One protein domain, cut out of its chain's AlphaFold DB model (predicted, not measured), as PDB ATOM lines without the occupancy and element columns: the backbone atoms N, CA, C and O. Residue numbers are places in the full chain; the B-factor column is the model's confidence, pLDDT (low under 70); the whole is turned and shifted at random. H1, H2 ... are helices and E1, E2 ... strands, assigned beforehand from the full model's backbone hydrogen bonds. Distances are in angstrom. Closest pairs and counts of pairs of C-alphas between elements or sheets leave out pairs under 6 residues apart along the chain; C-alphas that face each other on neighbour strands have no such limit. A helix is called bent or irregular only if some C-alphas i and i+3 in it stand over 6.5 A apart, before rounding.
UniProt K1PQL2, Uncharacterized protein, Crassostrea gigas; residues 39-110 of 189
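Overview. This is residues 39 to 110 of the 189 residues of an uncharacterized protein of Crassostrea gigas (UniProt K1PQL2). A small sheet of three strands has one short helix, H3, over one face, while H1 and H2 lie off the sheet beyond one end of E3. The link of residues 56 to 66 reaches out at the other end of the sheet, and this link and H1 make the ends of the longest axis. The 72 printed residues hold three named strands and then three named helices, E1 E2 E3 H1 H2 H3, with the sheet in the order E1 E2 E3, antiparallel throughout, and the class mixed. The whole is only just compact, close to loose, with a radius of gyration of the C-alphas of 13.1 A and spans of 38 by 26 by 23 A.

Arrangement. E1, residues 42 to 45, E2, residues 51 to 55, and E3, residues 67 to 71, form a meander, each strand the antiparallel neighbour of the one before. The hairpin E1 and E2 stands at 155 degrees, with N 43 and O 52 within hydrogen-bond range at 2.8 A. The hairpin E2 and E3 stands at 160 degrees, with N 55 and O 67 at 2.8 A. H3, residues 96 to 102, is on the sheet at a height of 9.8 A, only just over E2 and E3 with 3 C-alphas on each, and runs along the strands, at 11 degrees to E2 on the local plane. Its closest C-alphas with E3 are those of Leu 102 and Arg 68, 5.6 A. H1, residues 74 to 79, and H2, residues 82 to 91, are not on the sheet and are apart. H2 and H3 are only just apart, at 8.3 A. Every O i to N i+4 pair of H3 is within hydrogen-bond range, against 1 of 2 in H1 and 2 of 6 in H2, where 4 of 7 O i to N i+3 pairs are.

Along the chain. E1 begins at C-alpha 42 (-70.969, 44.201, 43.291) and is 8.7 A long; E2 spans 13.7 A and E3 13.5 A. H1 spans 8.9 A. H2 spans 15.0 A and is irregular, with C-alphas 83 and 86 7.8 A apart. H3 spans 9.8 A and ends at C-alpha 102 (-76.185, 56.285, 42.754).

Size, cuts and confidence. The C-alphas farthest apart are those of Glu 60 and Ala 75, 38.9 A. The printed part has no cut, and the link E2 to E3 is long. Residues 81 to 87, of which 82 to 87 belong to H2, stand free, and residues 85 to 87 have pLDDT under 70.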
ATOM      1  N   ASP A  39     -66.997  43.026  47.202       87.88
ATOM      2  CA  ASP A  39     -67.365  42.077  46.140       87.88
ATOM      3  C   ASP A  39     -68.729  41.404  46.355       87.88
ATOM      4  O   ASP A  39     -69.415  41.075  45.392       87.88
ATOM      5  N   LYS A  40     -69.167  41.244  47.612       90.62
ATOM      6  CA  LYS A  40     -70.500  40.710  47.945       90.62
ATOM      7  C   LYS A  40     -71.636  41.598  47.422       90.62
ATOM      8  O   LYS A  40     -72.744  41.113  47.210       90.62
ATOM      9  N   PHE A  41     -71.373  42.889  47.266       94.94
ATOM     10  CA  PHE A  41     -72.342  43.911  46.885       94.94
ATOM     11  C   PHE A  41     -72.118  44.426  45.460       94.94
ATOM     12  O   PHE A  41     -72.694  45.451  45.111       94.94
ATOM     13  N   LEU A  42     -71.273  43.771  44.655       96.00
ATOM     14  CA  LEU A  42     -70.969  44.201  43.291       96.00
ATOM     15  C   LEU A  42     -72.223  44.125  42.408       96.00
ATOM     16  O   LEU A  42     -72.870  43.085  42.314       96.00
ATOM     17  N   VAL A  43     -72.539  45.236  41.745       96.56
ATOM     18  CA  VAL A  43     -73.691  45.370  40.843       96.56
ATOM     19  C   VAL A  43     -73.256  45.375  39.385       96.56
ATOM     20  O   VAL A  43     -73.895  44.739  38.553       96.56
ATOM     21  N   GLY A  44     -72.182  46.093  39.062       94.50
ATOM     22  CA  GLY A  44     -71.703  46.188  37.691       94.50
ATOM     23  C   GLY A  44     -70.530  47.139  37.522       94.50
ATOM     24  O   GLY A  44     -70.021  47.713  38.487       94.50
ATOM     25  N   GLU A  45     -70.131  47.292  36.267       94.88
ATOM     26  CA  GLU A  45     -69.014  48.113  35.816       94.88
ATOM     27  C   GLU A  45     -69.483  49.019  34.667       94.88
ATOM     28  O   GLU A  45     -70.371  48.642  33.896       94.88
ATOM     29  N   ASP A  46     -68.931  50.228  34.573       94.31
ATOM     30  CA  ASP A  46     -69.168  51.126  33.439       94.31
ATOM     31  C   ASP A  46     -68.084  50.980  32.348       94.31
ATOM     32  O   ASP A  46     -67.037  50.381  32.583       94.31
ATOM     33  N   PRO A  47     -68.271  51.567  31.149       92.00
ATOM     34  CA  PRO A  47     -67.240  51.559  30.106       92.00
ATOM     35  C   PRO A  47     -65.889  52.173  30.519       92.00
ATOM     36  O   PRO A  47     -64.893  51.980  29.826       92.00
ATOM     37  N   HIS A  48     -65.844  52.929  31.621       90.75
ATOM     38  CA  HIS A  48     -64.642  53.589  32.124       90.75
ATOM     39  C   HIS A  48     -63.888  52.746  33.166       90.75
ATOM     40  O   HIS A  48     -62.848  53.189  33.662       90.75
ATOM     41  N   GLY A  49     -64.376  51.552  33.513       91.94
ATOM     42  CA  GLY A  49     -63.762  50.668  34.506       91.94
ATOM     43  C   GLY A  49     -64.061  51.042  35.960       91.94
ATOM     44  O   GLY A  49     -63.342  50.635  36.874       91.94
ATOM     45  N   ASN A  50     -65.081  51.864  36.202       93.38
ATOM     46  CA  ASN A  50     -65.592  52.125  37.540       93.38
ATOM     47  C   ASN A  50     -66.514  50.980  37.962       93.38
ATOM     48  O   ASN A  50     -67.366  50.546  37.191       93.38
ATOM     49  N   THR A  51     -66.393  50.537  39.211       94.88
ATOM     50  CA  THR A  51     -67.216  49.457  39.771       94.88
ATOM     51  C   THR A  51     -68.246  50.009  40.746       94.88
ATOM     52  O   THR A  51     -67.968  50.909  41.544       94.88
ATOM     53  N   TYR A  52     -69.462  49.475  40.676       95.69
ATOM     54  CA  TYR A  52     -70.626  49.969  41.405       95.69
ATOM     55  C   TYR A  52     -71.167  48.904  42.337       95.69
ATOM     56  O   TYR A  52     -71.250  47.730  41.977       95.69
ATOM     57  N   TYR A  53     -71.578  49.337  43.526       96.94
ATOM     58  CA  TYR A  53     -71.978  48.450  44.605       96.94
ATOM     59  C   TYR A  53     -73.302  48.891  45.229       96.94
ATOM     60  O   TYR A  53     -73.563  50.091  45.360       96.94
ATOM     61  N   GLU A  54     -74.122  47.929  45.651       96.12
ATOM     62  CA  GLU A  54     -75.393  48.157  46.340       96.12
ATOM     63  C   GLU A  54     -75.553  47.212  47.527       96.12
ATOM     64  O   GLU A  54     -75.567  45.989  47.391       96.12
ATOM     65  N   LYS A  55     -75.742  47.794  48.710       94.44
ATOM     66  CA  LYS A  55     -76.155  47.069  49.906       94.44
ATOM     67  C   LYS A  55     -77.662  47.250  50.104       94.44
ATOM     68  O   LYS A  55     -78.088  48.391  50.324       94.44
ATOM     69  N   PRO A  56     -78.462  46.166  50.059       92.38
ATOM     70  CA  PRO A  56     -79.891  46.257  50.325       92.38
ATOM     71  C   PRO A  56     -80.141  46.690  51.779       92.38
ATOM     72  O   PRO A  56     -79.292  46.449  52.650       92.38
ATOM     73  N   PRO A  57     -81.285  47.336  52.058       92.38
ATOM     74  CA  PRO A  57     -81.656  47.688  53.421       92.38
ATOM     75  C   PRO A  57     -81.824  46.433  54.283       92.38
ATOM     76  O   PRO A  57     -82.195  45.368  53.784       92.38
ATOM     77  N   SER A  58     -81.542  46.552  55.583       89.62
ATOM     78  CA  SER A  58     -81.758  45.439  56.512       89.62
ATOM     79  C   SER A  58     -83.256  45.109  56.593       89.62
ATOM     80  O   SER A  58     -84.052  46.039  56.746       89.62
ATOM     81  N   PRO A  59     -83.664  43.822  56.557       86.69
ATOM     82  CA  PRO A  59     -85.071  43.440  56.704       86.69
ATOM     83  C   PRO A  59     -85.674  43.897  58.043       86.69
ATOM     84  O   PRO A  59     -86.879  44.107  58.137       86.69
ATOM     85  N   GLU A  60     -84.839  44.103  59.064       88.56
ATOM     86  CA  GLU A  60     -85.248  44.570  60.394       88.56
ATOM     87  C   GLU A  60     -85.637  46.060  60.419       88.56
ATOM     88  O   GLU A  60     -86.352  46.503  61.315       88.56
ATOM     89  N   ALA A  61     -85.188  46.852  59.439       83.50
ATOM     90  CA  ALA A  61     -85.381  48.298  59.405       83.50
ATOM     91  C   ALA A  61     -86.153  48.725  58.145       83.50
ATOM     92  O   ALA A  61     -85.574  49.145  57.144       83.50
ATOM     93  N   SER A  62     -87.486  48.689  58.224       76.75
ATOM     94  CA  SER A  62     -88.407  48.900  57.090       76.75
ATOM     95  C   SER A  62     -88.309  50.256  56.371       76.75
ATOM     96  O   SER A  62     -88.802  50.388  55.255       76.75
ATOM     97  N   ARG A  63     -87.684  51.271  56.984       86.19
ATOM     98  CA  ARG A  63     -87.520  52.621  56.407       86.19
ATOM     99  C   ARG A  63     -86.137  52.880  55.803       86.19
ATOM    100  O   ARG A  63     -85.878  53.994  55.356       86.19
ATOM    101  N   GLN A  64     -85.227  51.906  55.824       87.75
ATOM    102  CA  GLN A  64     -83.894  52.100  55.258       87.75
ATOM    103  C   GLN A  64     -83.929  52.047  53.729       87.75
ATOM    104  O   GLN A  64     -84.587  51.199  53.129       87.75
ATOM    105  N   VAL A  65     -83.184  52.954  53.102       91.19
ATOM    106  CA  VAL A  65     -82.912  52.931  51.661       91.19
ATOM    107  C   VAL A  65     -81.650  52.110  51.383       91.19
ATOM    108  O   VAL A  65     -80.771  52.040  52.249       91.19
ATOM    109  N   PRO A  66     -81.527  51.489  50.196       93.75
ATOM    110  CA  PRO A  66     -80.300  50.798  49.830       93.75
ATOM    111  C   PRO A  66     -79.123  51.776  49.806       93.75
ATOM    112  O   PRO A  66     -79.243  52.920  49.363       93.75
ATOM    113  N   LYS A  67     -77.963  51.319  50.279       94.25
ATOM    114  CA  LYS A  67     -76.728  52.102  50.228       94.25
ATOM    115  C   LYS A  67     -75.994  51.766  48.940       94.25
ATOM    116  O   LYS A  67     -75.651  50.608  48.727       94.25
ATOM    117  N   ARG A  68     -75.716  52.775  48.117       95.50
ATOM    118  CA  ARG A  68     -75.001  52.621  46.846       95.50
ATOM    119  C   ARG A  68     -73.693  53.390  46.877       95.50
ATOM    120  O   ARG A  68     -73.645  54.491  47.424       95.50
ATOM    121  N   TRP A  69     -72.631  52.809  46.333       94.00
ATOM    122  CA  TRP A  69     -71.332  53.473  46.233       94.00
ATOM    123  C   TRP A  69     -70.572  53.035  44.984       94.00
ATOM    124  O   TRP A  69     -70.896  52.032  44.353       94.00
ATOM    125  N   ILE A  70     -69.568  53.834  44.630       93.31
ATOM    126  CA  ILE A  70     -68.687  53.636  43.483       93.31
ATOM    127  C   ILE A  70     -67.258  53.436  43.983       93.31
ATOM    128  O   ILE A  70     -66.825  54.100  44.928       93.31
ATOM    129  N   LYS A  71     -66.524  52.546  43.327       92.19
ATOM    130  CA  LYS A  71     -65.070  52.468  43.397       92.19
ATOM    131  C   LYS A  71     -64.533  52.840  42.024       92.19
ATOM    132  O   LYS A  71     -64.824  52.187  41.023       92.19
ATOM    133  N   TYR A  72     -63.791  53.936  41.991       91.19
ATOM    134  CA  TYR A  72     -63.200  54.439  40.762       91.19
ATOM    135  C   TYR A  72     -62.102  53.504  40.257       91.19
ATOM    136  O   TYR A  72     -61.466  52.806  41.051       91.19
ATOM    137  N   ASN A  73     -61.858  53.538  38.948       90.69
ATOM    138  CA  ASN A  73     -60.706  52.865  38.354       90.69
ATOM    139  C   ASN A  73     -59.375  53.393  38.933       90.69
ATOM    140  O   ASN A  73     -59.316  54.479  39.513       90.69
ATOM    141  N   ASP A  74     -58.277  52.658  38.742       87.00
ATOM    142  CA  ASP A  74     -56.967  53.021  39.312       87.00
ATOM    143  C   ASP A  74     -56.468  54.403  38.865       87.00
ATOM    144  O   ASP A  74     -55.817  55.117  39.633       87.00
ATOM    145  N   ALA A  75     -56.779  54.811  37.631       85.31
ATOM    146  CA  ALA A  75     -56.376  56.109  37.097       85.31
ATOM    147  C   ALA A  75     -57.039  57.270  37.859       85.31
ATOM    148  O   ALA A  75     -56.367  58.236  38.229       85.31
ATOM    149  N   MET A  76     -58.338  57.160  38.140       83.00
ATOM    150  CA  MET A  76     -59.094  58.139  38.922       83.00
ATOM    151  C   MET A  76     -58.858  57.991  40.421       83.00
ATOM    152  O   MET A  76     -58.799  58.995  41.127       83.00
ATOM    153  N   SER A  77     -58.630  56.773  40.914       83.44
ATOM    154  CA  SER A  77     -58.301  56.524  42.317       83.44
ATOM    155  C   SER A  77     -56.965  57.146  42.727       83.44
ATOM    156  O   SER A  77     -56.778  57.443  43.899       83.44
ATOM    157  N   LYS A  78     -56.031  57.382  41.800       81.06
ATOM    158  CA  LYS A  78     -54.797  58.136  42.097       81.06
ATOM    159  C   LYS A  78     -55.031  59.639  42.236       81.06
ATOM    160  O   LYS A  78     -54.299  60.300  42.961       81.06
ATOM    161  N   LYS A  79     -56.038  60.178  41.544       76.69
ATOM    162  CA  LYS A  79     -56.495  61.568  41.718       76.69
ATOM    163  C   LYS A  79     -57.392  61.729  42.947       76.69
ATOM    164  O   LYS A  79     -57.686  62.850  43.354       76.69
ATOM    165  N   TYR A  80     -57.845  60.612  43.514       72.44
ATOM    166  CA  TYR A  80     -58.618  60.582  44.737       72.44
ATOM    167  C   TYR A  80     -57.704  60.873  45.931       72.44
ATOM    168  O   TYR A  80     -56.894  60.044  46.339       72.44
ATOM    169  N   THR A  81     -57.893  62.052  46.513       75.06
ATOM    170  CA  THR A  81     -57.419  62.402  47.854       75.06
ATOM    171  C   THR A  81     -58.642  62.719  48.715       75.06
ATOM    172  O   THR A  81     -59.663  63.173  48.193       75.06
ATOM    173  N   GLU A  82     -58.566  62.492  50.028       71.62
ATOM    174  CA  GLU A  82     -59.676  62.734  50.966       71.62
ATOM    175  C   GLU A  82     -60.230  64.171  50.867       71.62
ATOM    176  O   GLU A  82     -61.443  64.377  50.908       71.62
ATOM    177  N   GLU A  83     -59.348  65.143  50.625       74.12
ATOM    178  CA  GLU A  83     -59.658  66.562  50.399       74.12
ATOM    179  C   GLU A  83     -60.489  66.831  49.130       74.12
ATOM    180  O   GLU A  83     -61.305  67.749  49.112       74.12
ATOM    181  N   ASN A  84     -60.366  65.985  48.100       74.06
ATOM    182  CA  ASN A  84     -61.036  66.167  46.809       74.06
ATOM    183  C   ASN A  84     -62.223  65.219  46.595       74.06
ATOM    184  O   ASN A  84     -62.809  65.189  45.513       74.06
ATOM    185  N   ARG A  85     -62.627  64.459  47.623       69.56
ATOM    186  CA  ARG A  85     -63.713  63.470  47.519       69.56
ATOM    187  C   ARG A  85     -65.010  64.075  46.973       69.56
ATOM    188  O   ARG A  85     -65.683  63.434  46.168       69.56
ATOM    189  N   HIS A  86     -65.365  65.283  47.414       68.50
ATOM    190  CA  HIS A  86     -66.605  65.940  46.994       68.50
ATOM    191  C   HIS A  86     -66.579  66.323  45.507       68.50
ATOM    192  O   HIS A  86     -67.576  66.150  44.809       68.50
ATOM    193  N   PHE A  87     -65.422  66.765  45.009       69.12
ATOM    194  CA  PHE A  87     -65.234  67.133  43.605       69.12
ATOM    195  C   PHE A  87     -65.374  65.930  42.674       69.12
ATOM    196  O   PHE A  87     -65.928  66.049  41.589       69.12
ATOM    197  N   LEU A  88     -64.969  64.736  43.110       73.44
ATOM    198  CA  LEU A  88     -64.988  63.558  42.242       73.44
ATOM    199  C   LEU A  88     -66.392  63.148  41.809       73.44
ATOM    200  O   LEU A  88     -66.581  62.822  40.650       73.44
ATOM    201  N   PHE A  89     -67.407  63.180  42.670       79.94
ATOM    202  CA  PHE A  89     -68.748  62.791  42.213       79.94
ATOM    203  C   PHE A  89     -69.310  63.765  41.153       79.94
ATOM    204  O   PHE A  89     -70.003  63.359  40.209       79.94
ATOM    205  N   THR A  90     -68.990  65.051  41.294       81.50
ATOM    206  CA  THR A  90     -69.436  66.112  40.387       81.50
ATOM    207  C   THR A  90     -68.657  66.074  39.074       81.50
ATOM    208  O   THR A  90     -69.273  65.948  38.012       81.50
ATOM    209  N   ASP A  91     -67.328  66.060  39.157       82.19
ATOM    210  CA  ASP A  91     -66.421  66.296  38.032       82.19
ATOM    211  C   ASP A  91     -65.870  65.010  37.405       82.19
ATOM    212  O   ASP A  91     -65.350  65.044  36.288       82.19
ATOM    213  N   ALA A  92     -65.972  63.856  38.078       82.88
ATOM    214  CA  ALA A  92     -65.525  62.606  37.477       82.88
ATOM    215  C   ALA A  92     -66.396  62.239  36.264       82.88
ATOM    216  O   ALA A  92     -67.618  62.473  36.267       82.88
ATOM    217  N   PRO A  93     -65.785  61.595  35.251       85.62
ATOM    218  CA  PRO A  93     -66.475  61.093  34.071       85.62
ATOM    219  C   PRO A  93     -67.296  59.840  34.419       85.62
ATOM    220  O   PRO A  93     -66.973  58.728  34.022       85.62
ATOM    221  N   ILE A  94     -68.357  60.016  35.205       92.19
ATOM    222  CA  ILE A  94     -69.334  58.971  35.518       92.19
ATOM    223  C   ILE A  94     -70.504  59.123  34.536       92.19
ATOM    224  O   ILE A  94     -71.047  60.235  34.438       92.19
ATOM    225  N   PRO A  95     -70.948  58.048  33.859       94.75
ATOM    226  CA  PRO A  95     -72.136  58.098  33.014       94.75
ATOM    227  C   PRO A  95     -73.373  58.574  33.782       94.75
ATOM    228  O   PRO A  95     -73.543  58.299  34.975       94.75
ATOM    229  N   VAL A  96     -74.257  59.299  33.102       94.19
ATOM    230  CA  VAL A  96     -75.404  59.974  33.734       94.19
ATOM    231  C   VAL A  96     -76.374  58.963  34.347       94.19
ATOM    232  O   VAL A  96     -76.937  59.197  35.416       94.19
ATOM    233  N   GLU A  97     -76.521  57.810  33.711       96.00
ATOM    234  CA  GLU A  97     -77.377  56.709  34.132       96.00
ATOM    235  C   GLU A  97     -76.900  56.131  35.466       96.00
ATOM    236  O   GLU A  97     -77.699  55.913  36.383       96.00
ATOM    237  N   TRP A  98     -75.583  55.957  35.600       96.19
ATOM    238  CA  TRP A  98     -74.944  55.525  36.838       96.19
ATOM    239  C   TRP A  98     -75.024  56.605  37.923       96.19
ATOM    240  O   TRP A  98     -75.320  56.275  39.073       96.19
ATOM    241  N   LYS A  99     -74.870  57.897  37.584       95.00
ATOM    242  CA  LYS A  99     -75.102  59.004  38.538       95.00
ATOM    243  C   LYS A  99     -76.539  58.991  39.072       95.00
ATOM    244  O   LYS A  99     -76.744  59.111  40.279       95.00
ATOM    245  N   ALA A 100     -77.535  58.807  38.205       95.75
ATOM    246  CA  ALA A 100     -78.942  58.744  38.604       95.75
ATOM    247  C   ALA A 100     -79.241  57.533  39.504       95.75
ATOM    248  O   ALA A 100     -79.999  57.646  40.471       95.75
ATOM    249  N   TRP A 101     -78.628  56.383  39.220       96.88
ATOM    250  CA  TRP A 101     -78.746  55.196  40.062       96.88
ATOM    251  C   TRP A 101     -78.069  55.380  41.430       96.88
ATOM    252  O   TRP A 101     -78.691  55.086  42.451       96.88
ATOM    253  N   LEU A 102     -76.863  55.953  41.491       95.44
ATOM    254  CA  LEU A 102     -76.185  56.285  42.754       95.44
ATOM    255  C   LEU A 102     -76.997  57.265  43.616       95.44
ATOM    256  O   LEU A 102     -77.031  57.130  44.835       95.44
ATOM    257  N   GLN A 103     -77.699  58.211  42.987       94.50
ATOM    258  CA  GLN A 103     -78.587  59.171  43.657       94.50
ATOM    259  C   GLN A 103     -79.941  58.585  44.081       94.50
ATOM    260  O   GLN A 103     -80.815  59.338  44.504       94.50
ATOM    261  N   LEU A 104     -80.156  57.272  43.930       94.88
ATOM    262  CA  LEU A 104     -81.430  56.600  44.214       94.88
ATOM    263  C   LEU A 104     -82.614  57.096  43.361       94.88
ATOM    264  O   LEU A 104     -83.756  56.728  43.627       94.88
ATOM    265  N   LYS A 105     -82.368  57.878  42.300       95.69
ATOM    266  CA  LYS A 105     -83.416  58.305  41.356       95.69
ATOM    267  C   LYS A 105     -83.909  57.135  40.510       95.69
ATOM    268  O   LYS A 105     -85.081  57.072  40.152       95.69
ATOM    269  N   ARG A 106     -83.012  56.196  40.195       95.62
ATOM    270  CA  ARG A 106     -83.323  54.970  39.455       95.62
ATOM    271  C   ARG A 106     -83.377  53.776  40.399       95.62
ATOM    272  O   ARG A 106     -82.505  53.630  41.250       95.62
ATOM    273  N   LYS A 107     -84.367  52.894  40.232       94.19
ATOM    274  CA  LYS A 107     -84.467  51.659  41.029       94.19
ATOM    275  C   LYS A 107     -83.452  50.609  40.574       94.19
ATOM    276  O   LYS A 107     -82.698  50.121  41.407       94.19
ATOM    277  N   SER A 108     -83.406  50.320  39.273       94.81
ATOM    278  CA  SER A 108     -82.507  49.335  38.662       94.81
ATOM    279  C   SER A 108     -81.194  49.960  38.196       94.81
ATOM    280  O   SER A 108     -81.174  51.124  37.786       94.81
ATOM    281  N   ALA A 109     -80.112  49.184  38.226       95.69
ATOM    282  CA  ALA A 109     -78.852  49.576  37.607       95.69
ATOM    283  C   ALA A 109     -79.011  49.693  36.078       95.69
ATOM    284  O   ALA A 109     -79.851  48.992  35.499       95.69
ATOM    285  N   PRO A 110     -78.267  50.596  35.422       96.81
ATOM    286  CA  PRO A 110     -78.280  50.703  33.969       96.81
ATOM    287  C   PRO A 110     -77.563  49.520  33.312       96.81
ATOM    288  O   PRO A 110     -76.682  48.900  33.909       96.81
TER     289      PRO A 110